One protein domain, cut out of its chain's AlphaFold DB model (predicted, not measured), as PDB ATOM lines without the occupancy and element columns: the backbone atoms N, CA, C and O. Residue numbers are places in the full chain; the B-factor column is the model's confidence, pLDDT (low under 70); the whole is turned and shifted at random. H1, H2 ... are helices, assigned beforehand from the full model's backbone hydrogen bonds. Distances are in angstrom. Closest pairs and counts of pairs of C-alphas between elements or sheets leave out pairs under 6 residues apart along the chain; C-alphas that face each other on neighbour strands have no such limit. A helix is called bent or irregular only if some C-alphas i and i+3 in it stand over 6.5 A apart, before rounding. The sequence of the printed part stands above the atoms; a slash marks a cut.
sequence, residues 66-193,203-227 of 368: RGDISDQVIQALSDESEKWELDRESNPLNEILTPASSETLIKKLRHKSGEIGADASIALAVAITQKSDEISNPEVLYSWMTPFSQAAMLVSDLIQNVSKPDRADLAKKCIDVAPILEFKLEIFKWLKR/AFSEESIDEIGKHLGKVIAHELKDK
ATOM      1  N   ARG A  66     101.074 -25.496-204.861       82.00
ATOM      2  CA  ARG A  66     100.468 -25.931-206.125       82.00
ATOM      3  C   ARG A  66     100.398 -27.459-206.145       82.00
ATOM      4  O   ARG A  66     101.402 -28.108-205.882       82.00
ATOM      5  N   GLY A  67      99.226 -28.004-206.470       85.19
ATOM      6  CA  GLY A  67      99.010 -29.452-206.489       85.19
ATOM      7  C   GLY A  67      98.795 -30.085-205.113       85.19
ATOM      8  O   GLY A  67      98.750 -31.310-205.007       85.19
ATOM      9  N   ASP A  68      98.652 -29.280-204.057       88.12
ATOM     10  CA  ASP A  68      98.232 -29.789-202.758       88.12
ATOM     11  C   ASP A  68      96.761 -30.232-202.787       88.12
ATOM     12  O   ASP A  68      95.930 -29.666-203.498       88.12
ATOM     13  N   ILE A  69      96.435 -31.239-201.980       90.06
ATOM     14  CA  ILE A  69      95.087 -31.805-201.867       90.06
ATOM     15  C   ILE A  69      94.721 -31.878-200.387       90.06
ATOM     16  O   ILE A  69      95.525 -32.304-199.553       90.06
ATOM     17  N   SER A  70      93.513 -31.452-200.016       89.62
ATOM     18  CA  SER A  70      93.065 -31.527-198.621       89.62
ATOM     19  C   SER A  70      92.792 -32.977-198.206       89.62
ATOM     20  O   SER A  70      92.403 -33.812-199.019       89.62
ATOM     21  N   ASP A  71      92.962 -33.305-196.924       88.75
ATOM     22  CA  ASP A  71      92.689 -34.675-196.456       88.75
ATOM     23  C   ASP A  71      91.193 -35.002-196.482       88.75
ATOM     24  O   ASP A  71      90.829 -36.173-196.551       88.75
ATOM     25  N   GLN A  72      90.341 -33.969-196.477       90.88
ATOM     26  CA  GLN A  72      88.898 -34.090-196.684       90.88
ATOM     27  C   GLN A  72      88.577 -34.588-198.092       90.88
ATOM     28  O   GLN A  72      87.745 -35.473-198.225       90.88
ATOM     29  N   VAL A  73      89.270 -34.083-199.123       92.00
ATOM     30  CA  VAL A  73      89.110 -34.590-200.495       92.00
ATOM     31  C   VAL A  73      89.528 -36.057-200.559       92.00
ATOM     32  O   VAL A  73      88.772 -36.873-201.062       92.00
ATOM     33  N   ILE A  74      90.675 -36.426-199.980       93.06
ATOM     34  CA  ILE A  74      91.120 -37.833-199.954       93.06
ATOM     35  C   ILE A  74      90.118 -38.733-199.220       93.06
ATOM     36  O   ILE A  74      89.884 -39.861-199.638       93.06
ATOM     37  N   GLN A  75      89.536 -38.244-198.121       91.19
ATOM     38  CA  GLN A  75      88.516 -38.984-197.385       91.19
ATOM     39  C   GLN A  75      87.243 -39.166-198.218       91.19
ATOM     40  O   GLN A  75      86.767 -40.286-198.337       91.19
ATOM     41  N   ALA A  76      86.757 -38.102-198.863       92.06
ATOM     42  CA  ALA A  76      85.598 -38.169-199.749       92.06
ATOM     43  C   ALA A  76      85.825 -39.145-200.912       92.06
ATOM     44  O   ALA A  76      84.954 -39.957-201.200       92.06
ATOM     45  N   LEU A  77      87.020 -39.146-201.523       92.88
ATOM     46  CA  LEU A  77      87.366 -40.124-202.558       92.88
ATOM     47  C   LEU A  77      87.250 -41.564-202.042       92.88
ATOM     48  O   LEU A  77      86.735 -42.405-202.760       92.88
ATOM     49  N   SER A  78      87.694 -41.848-200.816       90.00
ATOM     50  CA  SER A  78      87.593 -43.191-200.226       90.00
ATOM     51  C   SER A  78      86.161 -43.585-199.852       90.00
ATOM     52  O   SER A  78      85.813 -44.759-199.952       90.00
ATOM     53  N   ASP A  79      85.355 -42.633-199.380       89.44
ATOM     54  CA  ASP A  79      84.012 -42.895-198.846       89.44
ATOM     55  C   ASP A  79      82.936 -42.916-199.943       89.44
ATOM     56  O   ASP A  79      81.877 -43.521-199.780       89.44
ATOM     57  N   GLU A  80      83.178 -42.228-201.062       91.50
ATOM     58  CA  GLU A  80      82.195 -42.049-202.132       91.50
ATOM     59  C   GLU A  80      82.505 -42.878-203.381       91.50
ATOM     60  O   GLU A  80      81.606 -43.074-204.203       91.50
ATOM     61  N   SER A  81      83.728 -43.405-203.529       92.00
ATOM     62  CA  SER A  81      84.135 -44.091-204.761       92.00
ATOM     63  C   SER A  81      83.343 -45.350-205.074       92.00
ATOM     64  O   SER A  81      83.185 -45.687-206.242       92.00
ATOM     65  N   GLU A  82      82.788 -46.020-204.064       91.50
ATOM     66  CA  GLU A  82      81.913 -47.186-204.254       91.50
ATOM     67  C   GLU A  82      80.677 -46.878-205.128       91.50
ATOM     68  O   GLU A  82      80.090 -47.784-205.712       91.50
ATOM     69  N   LYS A  83      80.280 -45.600-205.227       90.81
ATOM     70  CA  LYS A  83      79.092 -45.140-205.964       90.81
ATOM     71  C   LYS A  83      79.419 -44.635-207.363       90.81
ATOM     72  O   LYS A  83      78.522 -44.159-208.056       90.81
ATOM     73  N   TRP A  84      80.688 -44.658-207.759       92.50
ATOM     74  CA  TRP A  84      81.094 -44.142-209.054       92.50
ATOM     75  C   TRP A  84      80.636 -45.066-210.178       92.50
ATOM     76  O   TRP A  84      80.961 -46.253-210.211       92.50
ATOM     77  N   GLU A  85      79.941 -44.487-211.147       85.88
ATOM     78  CA  GLU A  85      79.774 -45.090-212.461       85.88
ATOM     79  C   GLU A  85      80.987 -44.688-213.297       85.88
ATOM     80  O   GLU A  85      81.186 -43.516-213.597       85.88
ATOM     81  N   LEU A  86      81.862 -45.654-213.582       85.88
ATOM     82  CA  LEU A  86      83.167 -45.371-214.168       85.88
ATOM     83  C   LEU A  86      83.172 -45.578-215.676       85.88
ATOM     84  O   LEU A  86      83.314 -46.702-216.164       85.88
ATOM     85  N   ASP A  87      83.147 -44.466-216.395       86.12
ATOM     86  CA  ASP A  87      83.723 -44.342-217.729       86.12
ATOM     87  C   ASP A  87      84.833 -43.273-217.717       86.12
ATOM     88  O   ASP A  87      85.053 -42.580-216.722       86.12
ATOM     89  N   ARG A  88      85.598 -43.175-218.809       82.81
ATOM     90  CA  ARG A  88      86.753 -42.267-218.871       82.81
ATOM     91  C   ARG A  88      86.345 -40.787-218.849       82.81
ATOM     92  O   ARG A  88      87.080 -39.966-218.305       82.81
ATOM     93  N   GLU A  89      85.205 -40.437-219.437       87.31
ATOM     94  CA  GLU A  89      84.735 -39.053-219.567       87.31
ATOM     95  C   GLU A  89      84.117 -38.543-218.259       87.31
ATOM     96  O   GLU A  89      84.337 -37.396-217.874       87.31
ATOM     97  N   SER A  90      83.406 -39.412-217.539       89.44
ATOM     98  CA  SER A  90      82.769 -39.125-216.250       89.44
ATOM     99  C   SER A  90      83.667 -39.390-215.037       89.44
ATOM    100  O   SER A  90      83.232 -39.199-213.901       89.44
ATOM    101  N   ASN A  91      84.926 -39.791-215.256       92.75
ATOM    102  CA  ASN A  91      85.862 -40.148-214.193       92.75
ATOM    103  C   ASN A  91      86.009 -39.008-213.153       92.75
ATOM    104  O   ASN A  91      86.517 -37.932-213.489       92.75
ATOM    105  N   PRO A  92      85.644 -39.233-211.873       91.50
ATOM    106  CA  PRO A  92      85.680 -38.191-210.838       91.50
ATOM    107  C   PRO A  92      87.077 -37.633-210.535       91.50
ATOM    108  O   PRO A  92      87.207 -36.576-209.921       91.50
ATOM    109  N   LEU A  93      88.139 -38.313-210.979       93.94
ATOM    110  CA  LEU A  93      89.511 -37.828-210.849       93.94
ATOM    111  C   LEU A  93      89.891 -36.793-211.914       93.94
ATOM    112  O   LEU A  93      90.964 -36.208-211.791       93.94
ATOM    113  N   ASN A  94      89.041 -36.513-212.909       91.00
ATOM    114  CA  ASN A  94      89.322 -35.550-213.983       91.00
ATOM    115  C   ASN A  94      89.692 -34.145-213.477       91.00
ATOM    116  O   ASN A  94      90.505 -33.468-214.101       91.00
ATOM    117  N   GLU A  95      89.142 -33.710-212.341       87.56
ATOM    118  CA  GLU A  95      89.442 -32.393-211.757       87.56
ATOM    119  C   GLU A  95      90.573 -32.425-210.714       87.56
ATOM    120  O   GLU A  95      91.091 -31.378-210.321       87.56
ATOM    121  N   ILE A  96      90.962 -33.617-210.245       91.81
ATOM    122  CA  ILE A  96      91.850 -33.789-209.085       91.81
ATOM    123  C   ILE A  96      93.213 -34.334-209.497       91.81
ATOM    124  O   ILE A  96      94.231 -33.862-208.991       91.81
ATOM    125  N   LEU A  97      93.253 -35.335-210.377       92.69
ATOM    126  CA  LEU A  97      94.477 -35.971-210.849       92.69
ATOM    127  C   LEU A  97      95.001 -35.178-212.044       92.69
ATOM    128  O   LEU A  97      94.501 -35.285-213.153       92.69
ATOM    129  N   THR A  98      96.023 -34.366-211.787       90.62
ATOM    130  CA  THR A  98      96.738 -33.573-212.792       90.62
ATOM    131  C   THR A  98      98.239 -33.823-212.641       90.62
ATOM    132  O   THR A  98      98.669 -34.255-211.564       90.62
ATOM    133  N   PRO A  99      99.086 -33.462-213.621       88.12
ATOM    134  CA  PRO A  99     100.536 -33.595-213.472       88.12
ATOM    135  C   PRO A  99     101.093 -32.921-212.207       88.12
ATOM    136  O   PRO A  99     102.011 -33.448-211.584       88.12
ATOM    137  N   ALA A 100     100.498 -31.798-211.777       88.06
ATOM    138  CA  ALA A 100     100.928 -31.058-210.588       88.06
ATOM    139  C   ALA A 100     100.469 -31.688-209.262       88.06
ATOM    140  O   ALA A 100     101.100 -31.457-208.237       88.06
ATOM    141  N   SER A 101      99.362 -32.433-209.261       91.62
ATOM    142  CA  SER A 101      98.736 -32.988-208.053       91.62
ATOM    143  C   SER A 101      98.882 -34.506-207.924       91.62
ATOM    144  O   SER A 101      98.623 -35.045-206.849       91.62
ATOM    145  N   SER A 102      99.307 -35.187-208.994       92.25
ATOM    146  CA  SER A 102      99.438 -36.646-209.079       92.25
ATOM    147  C   SER A 102     100.255 -37.219-207.921       92.25
ATOM    148  O   SER A 102      99.758 -38.075-207.193       92.25
ATOM    149  N   GLU A 103     101.457 -36.691-207.677       91.88
ATOM    150  CA  GLU A 103     102.331 -37.136-206.587       91.88
ATOM    151  C   GLU A 103     101.635 -37.050-205.220       91.88
ATOM    152  O   GLU A 103     101.572 -38.038-204.486       91.88
ATOM    153  N   THR A 104     101.051 -35.892-204.896       91.88
ATOM    154  CA  THR A 104     100.349 -35.669-203.626       91.88
ATOM    155  C   THR A 104      99.145 -36.600-203.480       91.88
ATOM    156  O   THR A 104      98.957 -37.193-202.415       91.88
ATOM    157  N   LEU A 105      98.333 -36.740-204.535       94.25
ATOM    158  CA  LEU A 105      97.147 -37.597-204.548       94.25
ATOM    159  C   LEU A 105      97.524 -39.052-204.277       94.25
ATOM    160  O   LEU A 105      97.014 -39.666-203.339       94.25
ATOM    161  N   ILE A 106      98.457 -39.577-205.073       95.44
ATOM    162  CA  ILE A 106      98.903 -40.967-205.012       95.44
ATOM    163  C   ILE A 106      99.533 -41.244-203.650       95.44
ATOM    164  O   ILE A 106      99.132 -42.195-202.983       95.44
ATOM    165  N   LYS A 107     100.449 -40.387-203.178       92.31
ATOM    166  CA  LYS A 107     101.097 -40.546-201.867       92.31
ATOM    167  C   LYS A 107     100.067 -40.626-200.740       92.31
ATOM    168  O   LYS A 107     100.161 -41.500-199.877       92.31
ATOM    169  N   LYS A 108      99.058 -39.748-200.743       92.38
ATOM    170  CA  LYS A 108      98.011 -39.736-199.708       92.38
ATOM    171  C   LYS A 108      97.091 -40.950-199.774       92.38
ATOM    172  O   LYS A 108      96.781 -41.506-198.723       92.38
ATOM    173  N   LEU A 109      96.691 -41.378-200.971       94.62
ATOM    174  CA  LEU A 109      95.885 -42.587-201.146       94.62
ATOM    175  C   LEU A 109      96.661 -43.846-200.741       94.62
ATOM    176  O   LEU A 109      96.111 -44.679-200.031       94.62
ATOM    177  N   ARG A 110      97.955 -43.955-201.074       93.25
ATOM    178  CA  ARG A 110      98.810 -45.074-200.631       93.25
ATOM    179  C   ARG A 110      98.913 -45.177-199.117       93.25
ATOM    180  O   ARG A 110      98.896 -46.277-198.583       93.25
ATOM    181  N   HIS A 111      98.983 -44.051-198.409       89.25
ATOM    182  CA  HIS A 111      98.992 -44.064-196.944       89.25
ATOM    183  C   HIS A 111      97.691 -44.580-196.322       89.25
ATOM    184  O   HIS A 111      97.718 -45.027-195.179       89.25
ATOM    185  N   LYS A 112      96.573 -44.500-197.050       90.19
ATOM    186  CA  LYS A 112      95.261 -44.966-196.596       90.19
ATOM    187  C   LYS A 112      94.820 -46.268-197.255       90.19
ATOM    188  O   LYS A 112      93.765 -46.761-196.891       90.19
ATOM    189  N   SER A 113      95.583 -46.833-198.194       91.75
ATOM    190  CA  SER A 113      95.104 -47.912-199.071       91.75
ATOM    191  C   SER A 113      94.570 -49.115-198.295       91.75
ATOM    192  O   SER A 113      93.512 -49.619-198.641       91.75
ATOM    193  N   GLY A 114      95.221 -49.515-197.199       89.25
ATOM    194  CA  GLY A 114      94.758 -50.617-196.345       89.25
ATOM    195  C   GLY A 114      93.495 -50.333-195.517       89.25
ATOM    196  O   GLY A 114      92.958 -51.248-194.902       89.25
ATOM    197  N   GLU A 115      93.022 -49.085-195.471       91.75
ATOM    198  CA  GLU A 115      91.792 -48.669-194.779       91.75
ATOM    199  C   GLU A 115      90.590 -48.573-195.746       91.75
ATOM    200  O   GLU A 115      89.458 -48.384-195.303       91.75
ATOM    201  N   ILE A 116      90.816 -48.715-197.059       94.88
ATOM    202  CA  ILE A 116      89.789 -48.570-198.102       94.88
ATOM    203  C   ILE A 116      89.039 -49.895-198.288       94.88
ATOM    204  O   ILE A 116      89.645 -50.946-198.493       94.88
ATOM    205  N   GLY A 117      87.702 -49.847-198.257       95.06
ATOM    206  CA  GLY A 117      86.846 -51.017-198.486       95.06
ATOM    207  C   GLY A 117      86.993 -51.616-199.891       95.06
ATOM    208  O   GLY A 117      87.498 -50.967-200.808       95.06
ATOM    209  N   ALA A 118      86.542 -52.859-200.081       95.75
ATOM    210  CA  ALA A 118      86.717 -53.593-201.341       95.75
ATOM    211  C   ALA A 118      86.070 -52.887-202.550       95.75
ATOM    212  O   ALA A 118      86.749 -52.665-203.551       95.75
ATOM    213  N   ASP A 119      84.805 -52.464-202.446       95.69
ATOM    214  CA  ASP A 119      84.080 -51.807-203.549       95.69
ATOM    215  C   ASP A 119      84.709 -50.459-203.926       95.69
ATOM    216  O   ASP A 119      84.959 -50.170-205.098       95.69
ATOM    217  N   ALA A 120      85.068 -49.665-202.913       96.44
ATOM    218  CA  ALA A 120      85.818 -48.431-203.099       96.44
ATOM    219  C   ALA A 120      87.192 -48.685-203.751       96.44
ATOM    220  O   ALA A 120      87.605 -47.929-204.630       96.44
ATOM    221  N   SER A 121      87.871 -49.773-203.381       97.38
ATOM    222  CA  SER A 121      89.167 -50.151-203.951       97.38
ATOM    223  C   SER A 121      89.065 -50.554-205.422       97.38
ATOM    224  O   SER A 121      89.905 -50.134-206.217       97.38
ATOM    225  N   ILE A 122      88.018 -51.296-205.806       97.44
ATOM    226  CA  ILE A 122      87.718 -51.622-207.209       97.44
ATOM    227  C   ILE A 122      87.554 -50.333-208.020       97.44
ATOM    228  O   ILE A 122      88.187 -50.172-209.067       97.44
ATOM    229  N   ALA A 123      86.724 -49.408-207.530       97.25
ATOM    230  CA  ALA A 123      86.442 -48.159-208.223       97.25
ATOM    231  C   ALA A 123      87.695 -47.278-208.360       97.25
ATOM    232  O   ALA A 123      88.021 -46.828-209.458       97.25
ATOM    233  N   LEU A 124      88.451 -47.087-207.275       97.62
ATOM    234  CA  LEU A 124      89.675 -46.285-207.289       97.62
ATOM    235  C   LEU A 124      90.760 -46.891-208.186       97.62
ATOM    236  O   LEU A 124      91.396 -46.151-208.934       97.62
ATOM    237  N   ALA A 125      90.952 -48.214-208.163       98.06
ATOM    238  CA  ALA A 125      91.939 -48.882-209.013       98.06
ATOM    239  C   ALA A 125      91.651 -48.630-210.502       98.06
ATOM    240  O   ALA A 125      92.549 -48.245-211.255       98.06
ATOM    241  N   VAL A 126      90.386 -48.766-210.912       97.94
ATOM    242  CA  VAL A 126      89.945 -48.492-212.287       97.94
ATOM    243  C   VAL A 126      90.086 -47.005-212.624       97.94
ATOM    244  O   VAL A 126      90.659 -46.675-213.663       97.94
ATOM    245  N   ALA A 127      89.623 -46.110-211.748       97.31
ATOM    246  CA  ALA A 127      89.634 -44.669-211.990       97.31
ATOM    247  C   ALA A 127      91.056 -44.104-212.138       97.31
ATOM    248  O   ALA A 127      91.308 -43.311-213.045       97.31
ATOM    249  N   ILE A 128      91.997 -44.534-211.287       97.50
ATOM    250  CA  ILE A 128      93.414 -44.145-211.377       97.50
ATOM    251  C   ILE A 128      94.017 -44.670-212.682       97.50
ATOM    252  O   ILE A 128      94.714 -43.942-213.386       97.50
ATOM    253  N   THR A 129      93.718 -45.921-213.035       97.94
ATOM    254  CA  THR A 129      94.294 -46.568-214.217       97.94
ATOM    255  C   THR A 129      93.844 -45.913-215.526       97.94
ATOM    256  O   THR A 129      94.674 -45.680-216.406       97.94
ATOM    257  N   GLN A 130      92.568 -45.529-215.635       96.88
ATOM    258  CA  GLN A 130      92.017 -44.793-216.787       96.88
ATOM    259  C   GLN A 130      92.688 -43.432-217.040       96.88
ATOM    260  O   GLN A 130      92.573 -42.890-218.139       96.88
ATOM    261  N   LYS A 131      93.353 -42.879-216.020       95.56
ATOM    262  CA  LYS A 131      94.002 -41.560-216.016       95.56
ATOM    263  C   LYS A 131      95.527 -41.652-215.972       95.56
ATOM    264  O   LYS A 131      96.200 -40.659-215.711       95.56
ATOM    265  N   SER A 132      96.082 -42.845-216.181       95.56
ATOM    266  CA  SER A 132      97.520 -43.084-216.035       95.56
ATOM    267  C   SER A 132      98.396 -42.321-217.030       95.56
ATOM    268  O   SER A 132      99.559 -42.074-216.729       95.56
ATOM    269  N   ASP A 133      97.843 -41.872-218.158       94.06
ATOM    270  CA  ASP A 133      98.517 -41.007-219.128       94.06
ATOM    271  C   ASP A 133      98.701 -39.553-218.653       94.06
ATOM    272  O   ASP A 133      99.502 -38.815-219.222       94.06
ATOM    273  N   GLU A 134      98.023 -39.143-217.577       93.25
ATOM    274  CA  GLU A 134      98.178 -37.820-216.948       93.25
ATOM    275  C   GLU A 134      99.108 -37.844-215.722       93.25
ATOM    276  O   GLU A 134      99.373 -36.805-215.106       93.25
ATOM    277  N   ILE A 135      99.616 -39.025-215.357       94.75
ATOM    278  CA  ILE A 135     100.521 -39.208-214.223       94.75
ATOM    279  C   ILE A 135     101.960 -38.960-214.673       94.75
ATOM    280  O   ILE A 135     102.477 -39.612-215.577       94.75
ATOM    281  N   SER A 136     102.639 -38.041-213.990       89.75
ATOM    282  CA  SER A 136     104.029 -37.693-214.277       89.75
ATOM    283  C   SER A 136     104.968 -38.898-214.106       89.75
ATOM    284  O   SER A 136     105.014 -39.511-213.036       89.75
ATOM    285  N   ASN A 137     105.779 -39.178-215.129       91.31
ATOM    286  CA  ASN A 137     106.822 -40.206-215.108       91.31
ATOM    287  C   ASN A 137     108.202 -39.610-215.454       91.31
ATOM    288  O   ASN A 137     108.696 -39.806-216.563       91.31
ATOM    289  N   PRO A 138     108.797 -38.796-214.563       89.25
ATOM    290  CA  PRO A 138     110.096 -38.190-214.828       89.25
ATOM    291  C   PRO A 138     111.213 -39.241-214.816       89.25
ATOM    292  O   PRO A 138     111.198 -40.167-214.004       89.25
ATOM    293  N   GLU A 139     112.221 -39.053-215.667       85.31
ATOM    294  CA  GLU A 139     113.455 -39.832-215.594       85.31
ATOM    295  C   GLU A 139     114.218 -39.444-214.318       85.31
ATOM    296  O   GLU A 139     114.592 -38.287-214.123       85.31
ATOM    297  N   VAL A 140     114.400 -40.409-213.417       87.38
ATOM    298  CA  VAL A 140     115.063 -40.232-212.117       87.38
ATOM    299  C   VAL A 140     115.853 -41.488-211.757       87.38
ATOM    300  O   VAL A 140     115.500 -42.589-212.180       87.38
ATOM    301  N   LEU A 141     116.882 -41.340-210.916       83.38
ATOM    302  CA  LEU A 141     117.723 -42.455-210.455       83.38
ATOM    303  C   LEU A 141     116.908 -43.600-209.830       83.38
ATOM    304  O   LEU A 141     117.196 -44.774-210.045       83.38
ATOM    305  N   TYR A 142     115.876 -43.255-209.060       84.50
ATOM    306  CA  TYR A 142     115.009 -44.218-208.390       84.50
ATOM    307  C   TYR A 142     113.629 -44.224-209.036       84.50
ATOM    308  O   TYR A 142     112.682 -43.639-208.512       84.50
ATOM    309  N   SER A 143     113.516 -44.900-210.180       84.81
ATOM    310  CA  SER A 143     112.279 -44.953-210.974       84.81
ATOM    311  C   SER A 143     111.065 -45.435-210.175       84.81
ATOM    312  O   SER A 143     109.965 -44.939-210.374       84.81
ATOM    313  N   TRP A 144     111.251 -46.314-209.183       87.19
ATOM    314  CA  TRP A 144     110.160 -46.772-208.314       87.19
ATOM    315  C   TRP A 144     109.559 -45.669-207.430       87.19
ATOM    316  O   TRP A 144     108.481 -45.876-206.877       87.19
ATOM    317  N   MET A 145     110.234 -44.529-207.255       88.12
ATOM    318  CA  MET A 145     109.730 -43.384-206.487       88.12
ATOM    319  C   MET A 145     108.899 -42.410-207.331       88.12
ATOM    320  O   MET A 145     108.301 -41.499-206.762       88.12
ATOM    321  N   THR A 146     108.841 -42.576-208.657       93.19
ATOM    322  CA  THR A 146     108.052 -41.681-209.514       93.19
ATOM    323  C   THR A 146     106.562 -41.775-209.181       93.19
ATOM    324  O   THR A 146     106.088 -42.840-208.767       93.19
ATOM    325  N   PRO A 147     105.779 -40.703-209.407       94.50
ATOM    326  CA  PRO A 147     104.324 -40.775-209.287       94.50
ATOM    327  C   PRO A 147     103.743 -41.926-210.116       94.50
ATOM    328  O   PRO A 147     102.871 -42.641-209.637       94.50
ATOM    329  N   PHE A 148     104.287 -42.173-211.309       95.94
ATOM    330  CA  PHE A 148     103.892 -43.271-212.189       95.94
ATOM    331  C   PHE A 148     104.024 -44.656-211.539       95.94
ATOM    332  O   PHE A 148     103.029 -45.372-211.402       95.94
ATOM    333  N   SER A 149     105.215 -45.025-211.058       96.69
ATOM    334  CA  SER A 149     105.416 -46.315-210.387       96.69
ATOM    335  C   SER A 149     104.638 -46.402-209.073       96.69
ATOM    336  O   SER A 149     104.061 -47.442-208.758       96.69
ATOM    337  N   GLN A 150     104.552 -45.304-208.315       97.19
ATOM    338  CA  GLN A 150     103.760 -45.249-207.086       97.19
ATOM    339  C   GLN A 150     102.256 -45.429-207.359       97.19
ATOM    340  O   GLN A 150     101.566 -46.050-206.551       97.19
ATOM    341  N   ALA A 151     101.736 -44.948-208.491       98.19
ATOM    342  CA  ALA A 151     100.350 -45.176-208.891       98.19
ATOM    343  C   ALA A 151     100.088 -46.652-209.190       98.19
ATOM    344  O   ALA A 151      99.095 -47.197-208.720       98.19
ATOM    345  N   ALA A 152     100.988 -47.323-209.911       98.25
ATOM    346  CA  ALA A 152     100.867 -48.756-210.165       98.25
ATOM    347  C   ALA A 152     100.959 -49.583-208.867       98.25
ATOM    348  O   ALA A 152     100.179 -50.516-208.671       98.25
ATOM    349  N   MET A 153     101.836 -49.199-207.930       97.56
ATOM    350  CA  MET A 153     101.866 -49.792-206.585       97.56
ATOM    351  C   MET A 153     100.551 -49.568-205.831       97.56
ATOM    352  O   MET A 153     100.052 -50.493-205.202       97.56
ATOM    353  N   LEU A 154      99.980 -48.358-205.893       97.94
ATOM    354  CA  LEU A 154      98.676 -48.058-205.301       97.94
ATOM    355  C   LEU A 154      97.583 -48.942-205.903       97.94
ATOM    356  O   LEU A 154      96.823 -49.544-205.156       97.94
ATOM    357  N   VAL A 155      97.529 -49.062-207.231       98.50
ATOM    358  CA  VAL A 155      96.591 -49.956-207.926       98.50
ATOM    359  C   VAL A 155      96.771 -51.394-207.437       98.50
ATOM    360  O   VAL A 155      95.785 -52.035-207.081       98.50
ATOM    361  N   SER A 156      98.010 -51.884-207.312       97.31
ATOM    362  CA  SER A 156      98.250 -53.210-206.740       97.31
ATOM    363  C   SER A 156      97.793 -53.319-205.284       97.31
ATOM    364  O   SER A 156      97.273 -54.368-204.920       97.31
ATOM    365  N   ASP A 157      98.002 -52.303-204.444       96.00
ATOM    366  CA  ASP A 157      97.557 -52.309-203.046       96.00
ATOM    367  C   ASP A 157      96.019 -52.348-202.961       96.00
ATOM    368  O   ASP A 157      95.472 -53.147-202.208       96.00
ATOM    369  N   LEU A 158      95.320 -51.574-203.800       97.75
ATOM    370  CA  LEU A 158      93.855 -51.566-203.889       97.75
ATOM    371  C   LEU A 158      93.298 -52.912-204.367       97.75
ATOM    372  O   LEU A 158      92.310 -53.399-203.824       97.75
ATOM    373  N   ILE A 159      93.950 -53.557-205.340       97.62
ATOM    374  CA  ILE A 159      93.556 -54.898-205.789       97.62
ATOM    375  C   ILE A 159      93.632 -55.908-204.632       97.62
ATOM    376  O   ILE A 159      92.781 -56.791-204.540       97.62
ATOM    377  N   GLN A 160      94.592 -55.771-203.709       95.25
ATOM    378  CA  GLN A 160      94.698 -56.685-202.565       95.25
ATOM    379  C   GLN A 160      93.563 -56.537-201.546       95.25
ATOM    380  O   GLN A 160      93.264 -57.497-200.837       95.25
ATOM    381  N   ASN A 161      92.871 -55.397-201.508       95.38
ATOM    382  CA  ASN A 161      91.701 -55.225-200.643       95.38
ATOM    383  C   ASN A 161      90.480 -56.029-201.119       95.38
ATOM    384  O   ASN A 161      89.506 -56.178-200.381       95.38
ATOM    385  N   VAL A 162      90.514 -56.543-202.351       95.44
ATOM    386  CA  VAL A 162      89.442 -57.351-202.936       95.44
ATOM    387  C   VAL A 162      89.625 -58.826-202.570       95.44
ATOM    388  O   VAL A 162      90.733 -59.288-202.283       95.44
ATOM    389  N   SER A 163      88.527 -59.584-202.570       93.75
ATOM    390  CA  SER A 163      88.539 -61.023-202.315       93.75
ATOM    391  C   SER A 163      89.466 -61.754-203.302       93.75
ATOM    392  O   SER A 163      89.478 -61.443-204.492       93.75
ATOM    393  N   LYS A 164      90.262 -62.721-202.814       92.12
ATOM    394  CA  LYS A 164      91.278 -63.442-203.615       92.12
ATOM    395  C   LYS A 164      90.776 -63.936-204.986       92.12
ATOM    396  O   LYS A 164      91.494 -63.698-205.955       92.12
ATOM    397  N   PRO A 165      89.590 -64.572-205.096       93.12
ATOM    398  CA  PRO A 165      89.045 -65.013-206.382       93.12
ATOM    399  C   PRO A 165      88.881 -63.903-207.427       93.12
ATOM    400  O   PRO A 165      89.065 -64.167-208.609       93.12
ATOM    401  N   ASP A 166      88.592 -62.669-207.010       95.81
ATOM    402  CA  ASP A 166      88.252 -61.573-207.928       95.81
ATOM    403  C   ASP A 166      89.467 -60.700-208.296       95.81
ATOM    404  O   ASP A 166      89.404 -59.869-209.207       95.81
ATOM    405  N   ARG A 167      90.602 -60.863-207.596       96.69
ATOM    406  CA  ARG A 167      91.794 -60.014-207.778       96.69
ATOM    407  C   ARG A 167      92.364 -60.102-209.191       96.69
ATOM    408  O   ARG A 167      92.789 -59.087-209.742       96.69
ATOM    409  N   ALA A 168      92.394 -61.306-209.767       97.75
ATOM    410  CA  ALA A 168      92.942 -61.521-211.105       97.75
ATOM    411  C   ALA A 168      92.094 -60.818-212.169       97.75
ATOM    412  O   ALA A 168      92.638 -60.161-213.054       97.75
ATOM    413  N   ASP A 169      90.771 -60.880-212.038       98.19
ATOM    414  CA  ASP A 169      89.856 -60.218-212.964       98.19
ATOM    415  C   ASP A 169      89.923 -58.696-212.840       98.19
ATOM    416  O   ASP A 169      89.936 -57.997-213.856       98.19
ATOM    417  N   LEU A 170      90.076 -58.160-211.623       98.44
ATOM    418  CA  LEU A 170      90.323 -56.729-211.448       98.44
ATOM    419  C   LEU A 170      91.664 -56.295-212.059       98.44
ATOM    420  O   LEU A 170      91.724 -55.243-212.696       98.44
ATOM    421  N   ALA A 171      92.729 -57.087-211.906       98.69
ATOM    422  CA  ALA A 171      94.027 -56.788-212.508       98.69
ATOM    423  C   ALA A 171      93.946 -56.754-214.044       98.69
ATOM    424  O   ALA A 171      94.417 -55.794-214.658       98.69
ATOM    425  N   LYS A 172      93.285 -57.744-214.664       98.81
ATOM    426  CA  LYS A 172      93.022 -57.769-216.115       98.81
ATOM    427  C   LYS A 172      92.195 -56.559-216.552       98.81
ATOM    428  O   LYS A 172      92.574 -55.879-217.498       98.81
ATOM    429  N   LYS A 173      91.137 -56.217-215.806       98.44
ATOM    430  CA  LYS A 173      90.327 -55.017-216.064       98.44
ATOM    431  C   LYS A 173      91.172 -53.743-216.026       98.44
ATOM    432  O   LYS A 173      91.004 -52.890-216.890       98.44
ATOM    433  N   CYS A 174      92.080 -53.604-215.056       98.62
ATOM    434  CA  CYS A 174      92.990 -52.458-214.989       98.62
ATOM    435  C   CYS A 174      93.924 -52.421-216.211       98.62
ATOM    436  O   CYS A 174      94.059 -51.379-216.844       98.62
ATOM    437  N   ILE A 175      94.498 -53.561-216.607       98.62
ATOM    438  CA  ILE A 175      95.296 -53.664-217.840       98.62
ATOM    439  C   ILE A 175      94.478 -53.219-219.062       98.62
ATOM    440  O   ILE A 175      94.985 -52.457-219.882       98.62
ATOM    441  N   ASP A 176      93.216 -53.625-219.175       97.81
ATOM    442  CA  ASP A 176      92.375 -53.289-220.327       97.81
ATOM    443  C   ASP A 176      92.052 -51.793-220.406       97.81
ATOM    444  O   ASP A 176      92.141 -51.201-221.482       97.81
ATOM    445  N   VAL A 177      91.722 -51.162-219.274       97.12
ATOM    446  CA  VAL A 177      91.308 -49.746-219.236       97.12
ATOM    447  C   VAL A 177      92.474 -48.757-219.213       97.12
ATOM    448  O   VAL A 177      92.244 -47.558-219.373       97.12
ATOM    449  N   ALA A 178      93.711 -49.220-219.007       97.19
ATOM    450  CA  ALA A 178      94.886 -48.357-219.069       97.19
ATOM    451  C   ALA A 178      95.064 -47.804-220.502       97.19
ATOM    452  O   ALA A 178      95.143 -48.597-221.449       97.19
ATOM    453  N   PRO A 179      95.145 -46.472-220.687       94.31
ATOM    454  CA  PRO A 179      95.243 -45.841-222.004       94.31
ATOM    455  C   PRO A 179      96.615 -45.988-222.673       94.31
ATOM    456  O   PRO A 179      96.702 -45.833-223.888       94.31
ATOM    457  N   ILE A 180      97.671 -46.268-221.903       93.50
ATOM    458  CA  ILE A 180      99.056 -46.361-222.387       93.50
ATOM    459  C   ILE A 180      99.681 -47.704-222.016       93.50
ATOM    460  O   ILE A 180      99.408 -48.263-220.949       93.50
ATOM    461  N   LEU A 181     100.520 -48.220-222.912       93.69
ATOM    462  CA  LEU A 181     101.114 -49.550-222.811       93.69
ATOM    463  C   LEU A 181     102.050 -49.677-221.603       93.69
ATOM    464  O   LEU A 181     102.025 -50.676-220.888       93.69
ATOM    465  N   GLU A 182     102.831 -48.638-221.332       94.19
ATOM    466  CA  GLU A 182     103.793 -48.578-220.236       94.19
ATOM    467  C   GLU A 182     103.111 -48.812-218.890       94.19
ATOM    468  O   GLU A 182     103.633 -49.535-218.042       94.19
ATOM    469  N   PHE A 183     101.911 -48.260-218.695       96.88
ATOM    470  CA  PHE A 183     101.196 -48.438-217.436       96.88
ATOM    471  C   PHE A 183     100.587 -49.840-217.308       96.88
ATOM    472  O   PHE A 183     100.528 -50.372-216.201       96.88
ATOM    473  N   LYS A 184     100.213 -50.494-218.421       97.69
ATOM    474  CA  LYS A 184      99.800 -51.914-218.418       97.69
ATOM    475  C   LYS A 184     100.929 -52.806-217.891       97.69
ATOM    476  O   LYS A 184     100.697 -53.666-217.038       97.69
ATOM    477  N   LEU A 185     102.153 -52.569-218.371       97.25
ATOM    478  CA  LEU A 185     103.360 -53.275-217.933       97.25
ATOM    479  C   LEU A 185     103.688 -52.964-216.465       97.25
ATOM    480  O   LEU A 185     103.982 -53.876-215.689       97.25
ATOM    481  N   GLU A 186     103.593 -51.693-216.066       97.56
ATOM    482  CA  GLU A 186     103.911 -51.249-214.707       97.56
ATOM    483  C   GLU A 186     102.924 -51.824-213.673       97.56
ATOM    484  O   GLU A 186     103.353 -52.256-212.603       97.56
ATOM    485  N   ILE A 187     101.626 -51.941-214.000       98.12
ATOM    486  CA  ILE A 187     100.643 -52.655-213.161       98.12
ATOM    487  C   ILE A 187     101.104 -54.095-212.925       98.12
ATOM    488  O   ILE A 187     101.215 -54.526-211.777       98.12
ATOM    489  N   PHE A 188     101.404 -54.836-213.996       98.12
ATOM    490  CA  PHE A 188     101.776 -56.251-213.905       98.12
ATOM    491  C   PHE A 188     103.079 -56.488-213.129       98.12
ATOM    492  O   PHE A 188     103.213 -57.475-212.395       98.12
ATOM    493  N   LYS A 189     104.038 -55.569-213.270       96.25
ATOM    494  CA  LYS A 189     105.303 -55.560-212.531       96.25
ATOM    495  C   LYS A 189     105.091 -55.443-211.020       96.25
ATOM    496  O   LYS A 189     105.787 -56.124-210.273       96.25
ATOM    497  N   TRP A 190     104.146 -54.613-210.574       96.31
ATOM    498  CA  TRP A 190     103.924 -54.343-209.147       96.31
ATOM    499  C   TRP A 190     102.908 -55.256-208.458       96.31
ATOM    500  O   TRP A 190     102.767 -55.163-207.239       96.31
ATOM    501  N   LEU A 191     102.240 -56.164-209.181       95.81
ATOM    502  CA  LEU A 191     101.377 -57.171-208.556       95.81
ATOM    503  C   LEU A 191     102.162 -57.984-207.519       95.81
ATOM    504  O   LEU A 191     103.184 -58.594-207.844       95.81
ATOM    505  N   LYS A 192     101.670 -58.028-206.273       91.38
ATOM    506  CA  LYS A 192     102.320 -58.798-205.197       91.38
ATOM    507  C   LYS A 192     102.321 -60.285-205.539       91.38
ATOM    508  O   LYS A 192     101.260 -60.868-205.746       91.38
ATOM    509  N   ARG A 193     103.499 -60.901-205.549       89.94
ATOM    510  CA  ARG A 193     103.687 -62.331-205.825       89.94
ATOM    511  C   ARG A 193     104.054 -63.047-204.539       89.94
ATOM    512  O   ARG A 193     104.687 -62.444-203.672       89.94
ATOM    513  N   ALA A 203      99.235 -62.534-201.281       87.56
ATOM    514  CA  ALA A 203      99.738 -62.243-202.616       87.56
ATOM    515  C   ALA A 203      99.023 -63.112-203.671       87.56
ATOM    516  O   ALA A 203      98.206 -63.974-203.330       87.56
ATOM    517  N   PHE A 204      99.297 -62.851-204.951       92.38
ATOM    518  CA  PHE A 204      98.839 -63.689-206.058       92.38
ATOM    519  C   PHE A 204      99.641 -64.993-206.123       92.38
ATOM    520  O   PHE A 204     100.868 -64.966-205.991       92.38
ATOM    521  N   SER A 205      98.950 -66.101-206.400       90.88
ATOM    522  CA  SER A 205      99.593 -67.376-206.728       90.88
ATOM    523  C   SER A 205     100.306 -67.296-208.081       90.88
ATOM    524  O   SER A 205      99.988 -66.446-208.921       90.88
ATOM    525  N   GLU A 206     101.239 -68.216-208.326       90.94
ATOM    526  CA  GLU A 206     101.911 -68.320-209.627       90.94
ATOM    527  C   GLU A 206     100.922 -68.533-210.781       90.94
ATOM    528  O   GLU A 206     101.076 -67.917-211.832       90.94
ATOM    529  N   GLU A 207      99.874 -69.336-210.569       92.75
ATOM    530  CA  GLU A 207      98.823 -69.583-211.565       92.75
ATOM    531  C   GLU A 207      98.064 -68.298-211.919       92.75
ATOM    532  O   GLU A 207      97.876 -67.997-213.097       92.75
ATOM    533  N   SER A 208      97.687 -67.487-210.923       94.56
ATOM    534  CA  SER A 208      97.028 -66.202-211.180       94.56
ATOM    535  C   SER A 208      97.955 -65.215-211.891       94.56
ATOM    536  O   SER A 208      97.514 -64.497-212.785       94.56
ATOM    537  N   ILE A 209      99.243 -65.173-211.534       95.94
ATOM    538  CA  ILE A 209     100.223 -64.326-212.232       95.94
ATOM    539  C   ILE A 209     100.408 -64.776-213.684       95.94
ATOM    540  O   ILE A 209     100.491 -63.925-214.568       95.94
ATOM    541  N   ASP A 210     100.458 -66.082-213.942       96.56
ATOM    542  CA  ASP A 210     100.550 -66.632-215.294       96.56
ATOM    543  C   ASP A 210      99.306 -66.301-216.128       96.56
ATOM    544  O   ASP A 210      99.420 -65.864-217.274       96.56
ATOM    545  N   GLU A 211      98.116 -66.408-215.538       97.75
ATOM    546  CA  GLU A 211      96.864 -66.040-216.196       97.75
ATOM    547  C   GLU A 211      96.820 -64.548-216.569       97.75
ATOM    548  O   GLU A 211      96.500 -64.197-217.710       97.75
ATOM    549  N   ILE A 212      97.173 -63.659-215.633       98.50
ATOM    550  CA  ILE A 212      97.231 -62.212-215.884       98.50
ATOM    551  C   ILE A 212      98.325 -61.896-216.917       98.50
ATOM    552  O   ILE A 212      98.110 -61.074-217.807       98.50
ATOM    553  N   GLY A 213      99.472 -62.577-216.850       98.38
ATOM    554  CA  GLY A 213     100.568 -62.434-217.809       98.38
ATOM    555  C   GLY A 213     100.163 -62.831-219.230       98.38
ATOM    556  O   GLY A 213     100.432 -62.094-220.173       98.38
ATOM    557  N   LYS A 214      99.431 -63.941-219.393       98.56
ATOM    558  CA  LYS A 214      98.835 -64.367-220.674       98.56
ATOM    559  C   LYS A 214      97.822 -63.364-221.207       98.56
ATOM    560  O   LYS A 214      97.756 -63.149-222.418       98.56
ATOM    561  N   HIS A 215      97.029 -62.750-220.331       98.75
ATOM    562  CA  HIS A 215      96.120 -61.671-220.723       98.75
ATOM    563  C   HIS A 215      96.894 -60.452-221.236       98.75
ATOM    564  O   HIS A 215      96.655 -60.008-222.356       98.75
ATOM    565  N   LEU A 216      97.889 -59.984-220.478       98.56
ATOM    566  CA  LEU A 216      98.767 -58.885-220.882       98.56
ATOM    567  C   LEU A 216      99.473 -59.178-222.212       98.56
ATOM    568  O   LEU A 216      99.425 -58.355-223.119       98.56
ATOM    569  N   GLY A 217     100.064 -60.365-222.368       97.62
ATOM    570  CA  GLY A 217     100.731 -60.779-223.604       97.62
ATOM    571  C   GLY A 217      99.804 -60.727-224.822       97.62
ATOM    572  O   GLY A 217     100.208 -60.243-225.876       97.62
ATOM    573  N   LYS A 218      98.535 -61.137-224.678       96.88
ATOM    574  CA  LYS A 218      97.526 -61.006-225.744       96.88
ATOM    575  C   LYS A 218      97.220 -59.550-226.084       96.88
ATOM    576  O   LYS A 218      97.075 -59.245-227.266       96.88
ATOM    577  N   VAL A 219      97.121 -58.673-225.081       95.81
ATOM    578  CA  VAL A 219      96.903 -57.231-225.287       95.81
ATOM    579  C   VAL A 219      98.075 -56.627-226.063       95.81
ATOM    580  O   VAL A 219      97.853 -56.024-227.109       95.81
ATOM    581  N   ILE A 220      99.315 -56.888-225.635       95.19
ATOM    582  CA  ILE A 220     100.528 -56.430-226.332       95.19
ATOM    583  C   ILE A 220     100.548 -56.956-227.772       95.19
ATOM    584  O   ILE A 220     100.663 -56.182-228.716       95.19
ATOM    585  N   ALA A 221     100.380 -58.266-227.967       94.06
ATOM    586  CA  ALA A 221     100.397 -58.873-229.294       94.06
ATOM    587  C   ALA A 221      99.292 -58.320-230.212       94.06
ATOM    588  O   ALA A 221      99.472 -58.262-231.428       94.06
ATOM    589  N   HIS A 222      98.143 -57.916-229.660       92.06
ATOM    590  CA  HIS A 222      97.094 -57.246-230.423       92.06
ATOM    591  C   HIS A 222      97.519 -55.840-230.864       92.06
ATOM    592  O   HIS A 222      97.357 -55.517-232.037       92.06
ATOM    593  N   GLU A 223      98.134 -55.048-229.982       88.31
ATOM    594  CA  GLU A 223      98.661 -53.720-230.331       88.31
ATOM    595  C   GLU A 223      99.761 -53.785-231.406       88.31
ATOM    596  O   GLU A 223      99.836 -52.916-232.278       88.31
ATOM    597  N   LEU A 224     100.575 -54.847-231.405       87.38
ATOM    598  CA  LEU A 224     101.618 -55.063-232.414       87.38
ATOM    599  C   LEU A 224     101.068 -55.477-233.789       87.38
ATOM    600  O   LEU A 224     101.687 -55.172-234.812       87.38
ATOM    601  N   LYS A 225      99.891 -56.120-233.853       81.88
ATOM    602  CA  LYS A 225      99.246 -56.501-235.131       81.88
ATOM    603  C   LYS A 225      98.861 -55.303-235.988       81.88
ATOM    604  O   LYS A 225      98.852 -55.424-237.213       81.88
ATOM    605  N   ASP A 226      98.638 -54.145-235.373       71.31
ATOM    606  CA  ASP A 226      98.408 -52.885-236.083       71.31
ATOM    607  C   ASP A 226      99.678 -52.346-236.772       71.31
ATOM    608  O   ASP A 226      99.680 -51.233-237.299       71.31
ATOM    609  N   LYS A 227     100.763 -53.141-236.799       63.56
ATOM    610  CA  LYS A 227     102.060 -52.846-237.426       63.56
ATOM    611  C   LYS A 227     102.699 -51.564-236.912       63.56
ATOM    612  O   LYS A 227     103.462 -50.919-237.631       63.56
TER     613      LYS A 227
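AT A GLANCE: This is residues 66 to 193 and 203 to 227 of the 368 residues of an uncharacterized protein of marine sediment metagenome (UniProt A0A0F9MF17). What is the main picture? Five helices, H4 to H8, make an up-and-down bundle, each running against the one before it in the chain, with the long H8 at one side. At the opposite side H3 packs beside H5, and H1 packs on H4 about perpendicular to it. What is it made of, and how large is it? The printed part has 153 residues with eight named helices, H1 to H8 in chain order, and no named strand; the class is all helix. It is compact, with a radius of gyration of the C-alphas of 14.9 A and spans of 42 by 34 by 32 A.

IN THESE COORDINATES: Where is the longest helix? H8, residues 206 to 225, runs 28.2 A from C-alpha 206 at (101.911, -68.320, -209.627) to C-alpha 225 at (99.246, -56.501, -235.131). Where are the others? H7 is residues 181 to 190, H6 164 to 177 with 20.8 A, H5 147 to 160 with 19.8 A, and H4 118 to 130 with 18.6 A. H3 is residues 102 to 115 with 20.2 A, H2 92 to 95, and H1 71 to 83 with 19.6 A, beginning at (92.689, -34.675, -196.456). Which are irregular? H1, H3 and H6 are, with C-alphas 79 and 82 7.2 A apart, 111 and 114 7.8 A, and 165 and 168 7.0 A; H2 only just is, with C-alphas 92 and 95 7.0 A apart.

HOW THE PARTS SIT: What does H8 touch? It touches H6 at a shallow tilt of 15 degrees, the same way, closest at the C-alphas of Lys 172 and Ile 212, 6.1 A. With its residues 212 to 220 alone it touches H7 at 10 degrees, a shallow tilt, opposite ways; the closest C-alphas, of Phe 188 and Gly 213, are 7.4 A apart. What follows outward? H4 and H5 form a helical hairpin at a shallow tilt of 29 degrees, closest at the C-alphas of Ala 125 and Val 155, 4.9 A. H3 touches H5, with the C-alphas of Glu 103 and Pro 147 closest at 5.0 A, and H1 touches H4 with residues 78 to 82 alone, closest at the C-alphas of Glu 82 and Ala 120, 4.3 A. H2 and H4 only just touch, with 3 pairs of C-alphas within 8 A, the closest those of Leu 93 and Ala 127, 6.9 A. How are the backbones? Every O i to N i+4 pair is within hydrogen-bond range in H4, H5, H7 and H8, against 7 of 9 in H1 and 8 of 10 in both H3 and H6; H2 is too short for one.

THE WHOLE: How far does it reach? The two C-alphas farthest apart, of Gln 72 and Lys 227, are 46.7 A apart. Is there a cut or a long link? Residues 194 to 202 are not printed, and C-alphas 193 and 203 are 5.1 A apart across the cut; the link from H4 to H5, residues 131 to 146, is long. Where is confidence low? Residue 227 alone is under 70.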